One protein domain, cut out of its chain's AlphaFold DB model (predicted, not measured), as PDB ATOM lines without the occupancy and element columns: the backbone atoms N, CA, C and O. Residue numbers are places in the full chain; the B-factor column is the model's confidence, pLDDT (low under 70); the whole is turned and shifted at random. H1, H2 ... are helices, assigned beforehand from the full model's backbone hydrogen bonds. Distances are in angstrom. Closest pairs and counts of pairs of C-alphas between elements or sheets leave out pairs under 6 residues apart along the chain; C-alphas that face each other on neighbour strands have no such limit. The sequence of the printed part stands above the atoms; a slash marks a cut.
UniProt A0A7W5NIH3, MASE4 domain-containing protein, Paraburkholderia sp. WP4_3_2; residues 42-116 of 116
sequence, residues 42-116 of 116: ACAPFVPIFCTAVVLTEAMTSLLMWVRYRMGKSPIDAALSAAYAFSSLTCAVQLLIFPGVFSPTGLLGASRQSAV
ATOM      1  N   ALA A  42      41.953 -25.518 -41.719       70.31
ATOM      2  CA  ALA A  42      40.765 -24.753 -42.058       70.31
ATOM      3  C   ALA A  42      39.527 -25.662 -42.077       70.31
ATOM      4  O   ALA A  42      39.332 -26.470 -42.986       70.31
ATOM      5  N   CYS A  43      38.664 -25.507 -41.077       76.50
ATOM      6  CA  CYS A  43      37.353 -26.135 -41.059       76.50
ATOM      7  C   CYS A  43      36.365 -25.224 -41.787       76.50
ATOM      8  O   CYS A  43      35.791 -24.321 -41.184       76.50
ATOM      9  N   ALA A  44      36.147 -25.474 -43.080       74.56
ATOM     10  CA  ALA A  44      35.202 -24.714 -43.904       74.56
ATOM     11  C   ALA A  44      33.813 -24.476 -43.253       74.56
ATOM     12  O   ALA A  44      33.322 -23.352 -43.346       74.56
ATOM     13  N   PRO A  45      33.184 -25.443 -42.544       79.44
ATOM     14  CA  PRO A  45      31.879 -25.214 -41.917       79.44
ATOM     15  C   PRO A  45      31.943 -24.503 -40.554       79.44
ATOM     16  O   PRO A  45      30.894 -24.185 -39.998       79.44
ATOM     17  N   PHE A  46      33.129 -24.211 -40.007       83.06
ATOM     18  CA  PHE A  46      33.265 -23.588 -38.686       83.06
ATOM     19  C   PHE A  46      32.635 -22.192 -38.625       83.06
ATOM     20  O   PHE A  46      31.801 -21.931 -37.760       83.06
ATOM     21  N   VAL A  47      33.001 -21.309 -39.562       82.81
ATOM     22  CA  VAL A  47      32.496 -19.926 -39.598       82.81
ATOM     23  C   VAL A  47      30.973 -19.888 -39.779       82.81
ATOM     24  O   VAL A  47      30.312 -19.209 -38.994       82.81
ATOM     25  N   PRO A  48      30.375 -20.657 -40.710       84.62
ATOM     26  CA  PRO A  48      28.922 -20.719 -40.849       84.62
ATOM     27  C   PRO A  48      28.208 -21.201 -39.586       84.62
ATOM     28  O   PRO A  48      27.251 -20.564 -39.151       84.62
ATOM     29  N   ILE A  49      28.684 -22.283 -38.958       88.75
ATOM     30  CA  ILE A  49      28.092 -22.808 -37.717       88.75
ATOM     31  C   ILE A  49      28.162 -21.750 -36.612       88.75
ATOM     32  O   ILE A  49      27.157 -21.467 -35.958       88.75
ATOM     33  N   PHE A  50      29.316 -21.109 -36.442       88.44
ATOM     34  CA  PHE A  50      29.488 -20.043 -35.462       88.44
ATOM     35  C   PHE A  50      28.535 -18.867 -35.718       88.44
ATOM     36  O   PHE A  50      27.798 -18.465 -34.819       88.44
ATOM     37  N   CYS A  51      28.472 -18.363 -36.954       89.00
ATOM     38  CA  CYS A  51      27.563 -17.283 -37.327       89.00
ATOM     39  C   CYS A  51      26.093 -17.655 -37.097       89.00
ATOM     40  O   CYS A  51      25.346 -16.836 -36.571       89.00
ATOM     41  N   THR A  52      25.661 -18.884 -37.408       89.50
ATOM     42  CA  THR A  52      24.277 -19.312 -37.113       89.50
ATOM     43  C   THR A  52      23.965 -19.283 -35.617       89.50
ATOM     44  O   THR A  52      22.891 -18.824 -35.227       89.50
ATOM     45  N   ALA A  53      24.909 -19.705 -34.769       93.56
ATOM     46  CA  ALA A  53      24.751 -19.639 -33.321       93.56
ATOM     47  C   ALA A  53      24.668 -18.184 -32.824       93.56
ATOM     48  O   ALA A  53      23.818 -17.872 -31.988       93.56
ATOM     49  N   VAL A  54      25.491 -17.283 -33.370       93.19
ATOM     50  CA  VAL A  54      25.441 -15.841 -33.062       93.19
ATOM     51  C   VAL A  54      24.093 -15.249 -33.470       93.19
ATOM     52  O   VAL A  54      23.413 -14.654 -32.640       93.19
ATOM     53  N   VAL A  55      23.639 -15.480 -34.704       93.94
ATOM     54  CA  VAL A  55      22.336 -14.991 -35.187       93.94
ATOM     55  C   VAL A  55      21.203 -15.448 -34.270       93.94
ATOM     56  O   VAL A  55      20.371 -14.627 -33.880       93.94
ATOM     57  N   LEU A  56      21.187 -16.734 -33.899       95.56
ATOM     58  CA  LEU A  56      20.147 -17.315 -33.055       95.56
ATOM     59  C   LEU A  56      20.157 -16.723 -31.641       95.56
ATOM     60  O   LEU A  56      19.112 -16.323 -31.130       95.56
ATOM     61  N   THR A  57      21.328 -16.648 -31.011       95.44
ATOM     62  CA  THR A  57      21.468 -16.132 -29.640       95.44
ATOM     63  C   THR A  57      21.135 -14.641 -29.549       95.44
ATOM     64  O   THR A  57      20.408 -14.227 -28.639       95.44
ATOM     65  N   GLU A  58      21.562 -13.840 -30.526       93.69
ATOM     66  CA  GLU A  58      21.233 -12.414 -30.624       93.69
ATOM     67  C   GLU A  58      19.733 -12.204 -30.903       93.69
ATOM     68  O   GLU A  58      19.096 -11.360 -30.267       93.69
ATOM     69  N   ALA A  59      19.120 -13.020 -31.773       94.56
ATOM     70  CA  ALA A  59      17.680 -12.968 -32.048       94.56
ATOM     71  C   ALA A  59      16.843 -13.328 -30.812       94.56
ATOM     72  O   ALA A  59      15.882 -12.628 -30.482       94.56
ATOM     73  N   MET A  60      17.220 -14.388 -30.088       96.25
ATOM     74  CA  MET A  60      16.563 -14.776 -28.837       96.25
ATOM     75  C   MET A  60      16.675 -13.670 -27.783       96.25
ATOM     76  O   MET A  60      15.691 -13.354 -27.111       96.25
ATOM     77  N   THR A  61      17.849 -13.046 -27.664       94.62
ATOM     78  CA  THR A  61      18.077 -11.936 -26.728       94.62
ATOM     79  C   THR A  61      17.253 -10.709 -27.112       94.62
ATOM     80  O   THR A  61      16.602 -10.109 -26.250       94.62
ATOM     81  N   SER A  62      17.194 -10.375 -28.404       94.50
ATOM     82  CA  SER A  62      16.347  -9.300 -28.923       94.50
ATOM     83  C   SER A  62      14.868  -9.539 -28.610       94.50
ATOM     84  O   SER A  62      14.204  -8.638 -28.083       94.50
ATOM     85  N   LEU A  63      14.367 -10.757 -28.854       94.44
ATOM     86  CA  LEU A  63      12.987 -11.148 -28.561       94.44
ATOM     87  C   LEU A  63      12.688 -11.063 -27.061       94.44
ATOM     88  O   LEU A  63      11.651 -10.532 -26.663       94.44
ATOM     89  N   LEU A  64      13.604 -11.540 -26.216       94.81
ATOM     90  CA  LEU A  64      13.460 -11.466 -24.766       94.81
ATOM     91  C   LEU A  64      13.355 -10.011 -24.295       94.81
ATOM     92  O   LEU A  64      12.471  -9.682 -23.501       94.81
ATOM     93  N   MET A  65      14.230  -9.130 -24.789       92.75
ATOM     94  CA  MET A  65      14.214  -7.703 -24.448       92.75
ATOM     95  C   MET A  65      12.959  -6.996 -24.976       92.75
ATOM     96  O   MET A  65      12.375  -6.170 -24.273       92.75
ATOM     97  N   TRP A  66      12.464  -7.389 -26.150       91.44
ATOM     98  CA  TRP A  66      11.202  -6.891 -26.697       91.44
ATOM     99  C   TRP A  66       9.997  -7.271 -25.830       91.44
ATOM    100  O   TRP A  66       9.180  -6.423 -25.465       91.44
ATOM    101  N   VAL A  67       9.890  -8.550 -25.460       93.56
ATOM    102  CA  VAL A  67       8.821  -9.058 -24.588       93.56
ATOM    103  C   VAL A  67       8.878  -8.365 -23.228       93.56
ATOM    104  O   VAL A  67       7.851  -7.942 -22.697       93.56
ATOM    105  N   ARG A  68      10.086  -8.160 -22.694       92.12
ATOM    106  CA  ARG A  68      10.315  -7.370 -21.482       92.12
ATOM    107  C   ARG A  68       9.773  -5.947 -21.599       92.12
ATOM    108  O   ARG A  68       9.057  -5.524 -20.695       92.12
ATOM    109  N   TYR A  69      10.070  -5.247 -22.688       89.94
ATOM    110  CA  TYR A  69       9.542  -3.910 -22.943       89.94
ATOM    111  C   TYR A  69       8.005  -3.905 -23.007       89.94
ATOM    112  O   TYR A  69       7.369  -3.102 -22.326       89.94
ATOM    113  N   ARG A  70       7.393  -4.864 -23.723       89.38
ATOM    114  CA  ARG A  70       5.925  -5.000 -23.806       89.38
ATOM    115  C   ARG A  70       5.247  -5.251 -22.459       89.38
ATOM    116  O   ARG A  70       4.116  -4.822 -22.271       89.38
ATOM    117  N   MET A  71       5.929  -5.896 -21.514       90.31
ATOM    118  CA  MET A  71       5.438  -6.091 -20.142       90.31
ATOM    119  C   MET A  71       5.553  -4.829 -19.259       90.31
ATOM    120  O   MET A  71       5.453  -4.924 -18.039       90.31
ATOM    121  N   GLY A  72       5.779  -3.648 -19.846       84.19
ATOM    122  CA  GLY A  72       5.833  -2.373 -19.124       84.19
ATOM    123  C   GLY A  72       7.169  -2.103 -18.431       84.19
ATOM    124  O   GLY A  72       7.218  -1.344 -17.461       84.19
ATOM    125  N   LYS A  73       8.258  -2.741 -18.884       80.75
ATOM    126  CA  LYS A  73       9.614  -2.450 -18.390       80.75
ATOM    127  C   LYS A  73      10.193  -1.182 -19.043       80.75
ATOM    128  O   LYS A  73       9.532  -0.493 -19.811       80.75
ATOM    129  N   SER A  74      11.429  -0.844 -18.673       85.31
ATOM    130  CA  SER A  74      12.130   0.385 -19.069       85.31
ATOM    131  C   SER A  74      12.196   0.582 -20.594       85.31
ATOM    132  O   SER A  74      12.421  -0.399 -21.304       85.31
ATOM    133  N   PRO A  75      12.134   1.829 -21.112       85.12
ATOM    134  CA  PRO A  75      12.388   2.117 -22.531       85.12
ATOM    135  C   PRO A  75      13.795   1.695 -22.992       85.12
ATOM    136  O   PRO A  75      14.018   1.474 -24.179       85.12
ATOM    137  N   ILE A  76      14.736   1.516 -22.060       91.31
ATOM    138  CA  ILE A  76      16.074   0.980 -22.347       91.31
ATOM    139  C   ILE A  76      15.990  -0.457 -22.890       91.31
ATOM    140  O   ILE A  76      16.772  -0.817 -23.766       91.31
ATOM    141  N   ASP A  77      15.019  -1.262 -22.439       88.69
ATOM    142  CA  ASP A  77      14.833  -2.633 -22.934       88.69
ATOM    143  C   ASP A  77      14.434  -2.623 -24.433       88.69
ATOM    144  O   ASP A  77      14.842  -3.510 -25.181       88.69
ATOM    145  N   ALA A  78      13.724  -1.588 -24.910       88.06
ATOM    146  CA  ALA A  78      13.415  -1.420 -26.336       88.06
ATOM    147  C   ALA A  78      14.653  -1.046 -27.163       88.06
ATOM    148  O   ALA A  78      14.877  -1.619 -28.227       88.06
ATOM    149  N   ALA A  79      15.478  -0.122 -26.660       92.88
ATOM    150  CA  ALA A  79      16.726   0.262 -27.322       92.88
ATOM    151  C   ALA A  79      17.702  -0.924 -27.421       92.88
ATOM    152  O   ALA A  79      18.285  -1.160 -28.478       92.88
ATOM    153  N   LEU A  80      17.824  -1.717 -26.349       93.81
ATOM    154  CA  LEU A  80      18.618  -2.948 -26.352       93.81
ATOM    155  C   LEU A  80      18.053  -3.977 -27.332       93.81
ATOM    156  O   LEU A  80      18.807  -4.548 -28.111       93.81
ATOM    157  N   SER A  81      16.735  -4.188 -27.341       93.06
ATOM    158  CA  SER A  81      16.092  -5.091 -28.299       93.06
ATOM    159  C   SER A  81      16.413  -4.714 -29.750       93.06
ATOM    160  O   SER A  81      16.783  -5.592 -30.531       93.06
ATOM    161  N   ALA A  82      16.352  -3.422 -30.090       92.06
ATOM    162  CA  ALA A  82      16.703  -2.924 -31.417       92.06
ATOM    163  C   ALA A  82      18.189  -3.139 -31.753       92.06
ATOM    164  O   ALA A  82      18.502  -3.574 -32.858       92.06
ATOM    165  N   ALA A  83      19.097  -2.903 -30.800       93.81
ATOM    166  CA  ALA A  83      20.527  -3.146 -30.990       93.81
ATOM    167  C   ALA A  83      20.830  -4.633 -31.261       93.81
ATOM    168  O   ALA A  83      21.538  -4.953 -32.214       93.81
ATOM    169  N   TYR A  84      20.233  -5.543 -30.483       92.75
ATOM    170  CA  TYR A  84      20.369  -6.990 -30.689       92.75
ATOM    171  C   TYR A  84      19.711  -7.463 -31.997       92.75
ATOM    172  O   TYR A  84      20.248  -8.336 -32.677       92.75
ATOM    173  N   ALA A  85      18.576  -6.874 -32.395       91.88
ATOM    174  CA  ALA A  85      17.934  -7.179 -33.678       91.88
ATOM    175  C   ALA A  85      18.819  -6.764 -34.860       91.88
ATOM    176  O   ALA A  85      18.983  -7.531 -35.806       91.88
ATOM    177  N   PHE A  86      19.409  -5.568 -34.786       93.25
ATOM    178  CA  PHE A  86      20.348  -5.078 -35.788       93.25
ATOM    179  C   PHE A  86      21.574  -5.992 -35.897       93.25
ATOM    180  O   PHE A  86      21.894  -6.448 -36.990       93.25
ATOM    181  N   SER A  87      22.193  -6.333 -34.763       91.94
ATOM    182  CA  SER A  87      23.330  -7.264 -34.680       91.94
ATOM    183  C   SER A  87      23.014  -8.626 -35.316       91.94
ATOM    184  O   SER A  87      23.740  -9.094 -36.198       91.94
ATOM    185  N   SER A  88      21.871  -9.222 -34.951       92.50
ATOM    186  CA  SER A  88      21.396 -10.491 -35.516       92.50
ATOM    187  C   SER A  88      21.182 -10.404 -37.033       92.50
ATOM    188  O   SER A  88      21.633 -11.283 -37.770       92.50
ATOM    189  N   LEU A  89      20.564  -9.322 -37.522       92.00
ATOM    190  CA  LEU A  89      20.311  -9.122 -38.949       92.00
ATOM    191  C   LEU A  89      21.612  -8.949 -39.742       92.00
ATOM    192  O   LEU A  89      21.784  -9.596 -40.773       92.00
ATOM    193  N   THR A  90      22.541  -8.121 -39.263       88.38
ATOM    194  CA  THR A  90      23.843  -7.924 -39.914       88.38
ATOM    195  C   THR A  90      24.629  -9.233 -39.975       88.38
ATOM    196  O   THR A  90      25.181  -9.562 -41.023       88.38
ATOM    197  N   CYS A  91      24.621 -10.029 -38.901       88.44
ATOM    198  CA  CYS A  91      25.279 -11.335 -38.886       88.44
ATOM    199  C   CYS A  91      24.609 -12.338 -39.847       88.44
ATOM    200  O   CYS A  91      25.296 -13.085 -40.543       88.44
ATOM    201  N   ALA A  92      23.277 -12.318 -39.962       87.38
ATOM    202  CA  ALA A  92      22.550 -13.152 -40.918       87.38
ATOM    203  C   ALA A  92      22.869 -12.772 -42.373       87.38
ATOM    204  O   ALA A  92      23.068 -13.647 -43.215       87.38
ATOM    205  N   VAL A  93      22.977 -11.473 -42.669       87.38
ATOM    206  CA  VAL A  93      23.406 -10.983 -43.986       87.38
ATOM    207  C   VAL A  93      24.846 -11.412 -44.282       87.38
ATOM    208  O   VAL A  93      25.102 -11.937 -45.363       87.38
ATOM    209  N   GLN A  94      25.765 -11.291 -43.318       84.19
ATOM    210  CA  GLN A  94      27.144 -11.780 -43.453       84.19
ATOM    211  C   GLN A  94      27.179 -13.280 -43.796       84.19
ATOM    212  O   GLN A  94      27.913 -13.701 -44.689       84.19
ATOM    213  N   LEU A  95      26.348 -14.084 -43.125       84.38
ATOM    214  CA  LEU A  95      26.238 -15.521 -43.374       84.38
ATOM    215  C   LEU A  95      25.726 -15.828 -44.793       84.38
ATOM    216  O   LEU A  95      26.230 -16.744 -45.439       84.38
ATOM    217  N   LEU A  96      24.755 -15.059 -45.298       81.31
ATOM    218  CA  LEU A  96      24.217 -15.212 -46.658       81.31
ATOM    219  C   LEU A  96      25.232 -14.841 -47.748       81.31
ATOM    220  O   LEU A  96      25.205 -15.407 -48.841       81.31
ATOM    221  N   ILE A  97      26.117 -13.892 -47.455       82.06
ATOM    222  CA  ILE A  97      27.195 -13.419 -48.336       82.06
ATOM    223  C   ILE A  97      28.368 -14.413 -48.346       82.06
ATOM    224  O   ILE A  97      29.151 -14.429 -49.293       82.06
ATOM    225  N   PHE A  98      28.482 -15.283 -47.340       77.75
ATOM    226  CA  PHE A  98      29.630 -16.171 -47.207       77.75
ATOM    227  C   PHE A  98      29.715 -17.185 -48.373       77.75
ATOM    228  O   PHE A  98      28.806 -18.006 -48.565       77.75
ATOM    229  N   PRO A  99      30.798 -17.153 -49.174       69.81
ATOM    230  CA  PRO A  99      30.931 -18.008 -50.344       69.81
ATOM    231  C   PRO A  99      31.149 -19.463 -49.923       69.81
ATOM    232  O   PRO A  99      31.927 -19.757 -49.018       69.81
ATOM    233  N   GLY A 100      30.470 -20.388 -50.596       70.12
ATOM    234  CA  GLY A 100      30.566 -21.825 -50.332       70.12
ATOM    235  C   GLY A 100      29.624 -22.358 -49.248       70.12
ATOM    236  O   GLY A 100      29.597 -23.567 -49.051       70.12
ATOM    237  N   VAL A 101      28.831 -21.504 -48.583       73.25
ATOM    238  CA  VAL A 101      27.804 -21.946 -47.612       73.25
ATOM    239  C   VAL A 101      26.502 -22.312 -48.310       73.25
ATOM    240  O   VAL A 101      26.000 -23.418 -48.147       73.25
ATOM    241  N   PHE A 102      25.969 -21.383 -49.109       71.50
ATOM    242  CA  PHE A 102      24.718 -21.579 -49.850       71.50
ATOM    243  C   PHE A 102      24.923 -21.659 -51.367       71.50
ATOM    244  O   PHE A 102      24.165 -22.325 -52.063       71.50
ATOM    245  N   SER A 103      25.940 -20.972 -51.890       74.75
ATOM    246  CA  SER A 103      26.327 -20.995 -53.304       74.75
ATOM    247  C   SER A 103      27.828 -20.679 -53.436       74.75
ATOM    248  O   SER A 103      28.405 -20.111 -52.499       74.75
ATOM    249  N   PRO A 104      28.477 -20.972 -54.580       67.81
ATOM    250  CA  PRO A 104      29.883 -20.626 -54.821       67.81
ATOM    251  C   PRO A 104      30.223 -19.134 -54.630       67.81
ATOM    252  O   PRO A 104      31.363 -18.812 -54.302       67.81
ATOM    253  N   THR A 105      29.245 -18.237 -54.795       67.69
ATOM    254  CA  THR A 105      29.361 -16.774 -54.619       67.69
ATOM    255  C   THR A 105      28.477 -16.241 -53.480       67.69
ATOM    256  O   THR A 105      28.186 -15.050 -53.409       67.69
ATOM    257  N   GLY A 106      27.996 -17.108 -52.584       70.50
ATOM    258  CA  GLY A 106      26.973 -16.733 -51.601       70.50
ATOM    259  C   GLY A 106      25.605 -16.473 -52.250       70.50
ATOM    260  O   GLY A 106      25.446 -16.491 -53.472       70.50
ATOM    261  N   LEU A 107      24.569 -16.264 -51.442       73.94
ATOM    262  CA  LEU A 107      23.201 -16.083 -51.948       73.94
ATOM    263  C   LEU A 107      22.980 -14.706 -52.597       73.94
ATOM    264  O   LEU A 107      22.049 -14.533 -53.378       73.94
ATOM    265  N   LEU A 108      23.832 -13.733 -52.267       74.25
ATOM    266  CA  LEU A 108      23.718 -12.332 -52.690       74.25
ATOM    267  C   LEU A 108      24.806 -11.908 -53.695       74.25
ATOM    268  O   LEU A 108      25.027 -10.718 -53.894       74.25
ATOM    269  N   GLY A 109      25.487 -12.868 -54.334       63.19
ATOM    270  CA  GLY A 109      26.490 -12.584 -55.371       63.19
ATOM    271  C   GLY A 109      27.773 -11.940 -54.837       63.19
ATOM    272  O   GLY A 109      28.423 -11.161 -55.530       63.19
ATOM    273  N   ALA A 110      28.134 -12.254 -53.599       61.03
ATOM    274  CA  ALA A 110      29.330 -11.752 -52.958       61.03
ATOM    275  C   ALA A 110      30.600 -12.348 -53.580       61.03
ATOM    276  O   ALA A 110      30.722 -13.555 -53.810       61.03
ATOM    277  N   SER A 111      31.594 -11.495 -53.814       58.47
ATOM    278  CA  SER A 111      32.932 -11.946 -54.191       58.47
ATOM    279  C   SER A 111      33.719 -12.352 -52.939       58.47
ATOM    280  O   SER A 111      33.427 -11.890 -51.834       58.47
ATOM    281  N   ARG A 112      34.758 -13.191 -53.088       56.28
ATOM    282  CA  ARG A 112      35.624 -13.609 -51.963       56.28
ATOM    283  C   ARG A 112      36.250 -12.440 -51.190       56.28
ATOM    284  O   ARG A 112      36.714 -12.661 -50.086       56.28
ATOM    285  N   GLN A 113      36.263 -11.232 -51.754       56.31
ATOM    286  CA  GLN A 113      36.833 -10.026 -51.152       56.31
ATOM    287  C   GLN A 113      35.833  -9.240 -50.289       56.31
ATOM    288  O   GLN A 113      36.244  -8.438 -49.464       56.31
ATOM    289  N   SER A 114      34.527  -9.456 -50.473       56.78
ATOM    290  CA  SER A 114      33.465  -8.754 -49.736       56.78
ATOM    291  C   SER A 114      32.913  -9.549 -48.547       56.78
ATOM    292  O   SER A 114      32.079  -9.038 -47.809       56.78
ATOM    293  N   ALA A 115      33.343 -10.803 -48.384       53.19
ATOM    294  CA  ALA A 115      32.881 -11.712 -47.333       53.19
ATOM    295  C   ALA A 115      33.872 -11.864 -46.159       53.19
ATOM    296  O   ALA A 115      33.584 -12.626 -45.232       53.19
ATOM    297  N   VAL A 116      35.022 -11.175 -46.218       46.81
ATOM    298  CA  VAL A 116      36.115 -11.225 -45.226       46.81
ATOM    299  C   VAL A 116      36.142  -9.971 -44.373       46.81
ATOM    300  O   VAL A 116      36.004  -8.877 -44.961       46.81
TER     301      VAL A 116
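Overview. This is residues 42 to 116 of the 116 residues of the protein "MASE4 domain-containing protein" of Paraburkholderia sp. WP4_3_2 (UniProt A0A7W5NIH3). A long helical hairpin: H1 and H2 lie side by side and run opposite ways, joined by a tight turn at one end, while a coiled tail, residues 98 to 116, lies at the other end of H2. The printed part has 75 residues with two named helices, H1 then H2, and no named strand; its class is all helix. It is loose, with a radius of gyration of the C-alphas of 15.2 A, and a rod spanning 47 by 21 by 16 A.

Arrangement. H1, residues 46 to 70, and H2, residues 75 to 97, form a helical hairpin with a tight link of 4 residues. They touch, and their closest C-alphas, those of Ser 62 and Ser 81, are 4.3 A apart. Their lines stand at a shallow tilt of 23 degrees, opposite ways. In H1 and H2 every O i to N i+4 pair is within hydrogen-bond range.

Along the chain. H1 begins at C-alpha 46 (33.265, -23.588, -38.686) and measures 36.3 A from first to last C-alpha. H2 measures 33.6 A and ends at C-alpha 97 (27.195, -13.419, -48.336).

Size, cuts and confidence. The C-alphas of Ala 42 and Gly 72, the two farthest apart, are 47.4 A apart. The printed part has no cut. The pLDDT is under 70 at residues 99, 104 to 105 and 109 to 116.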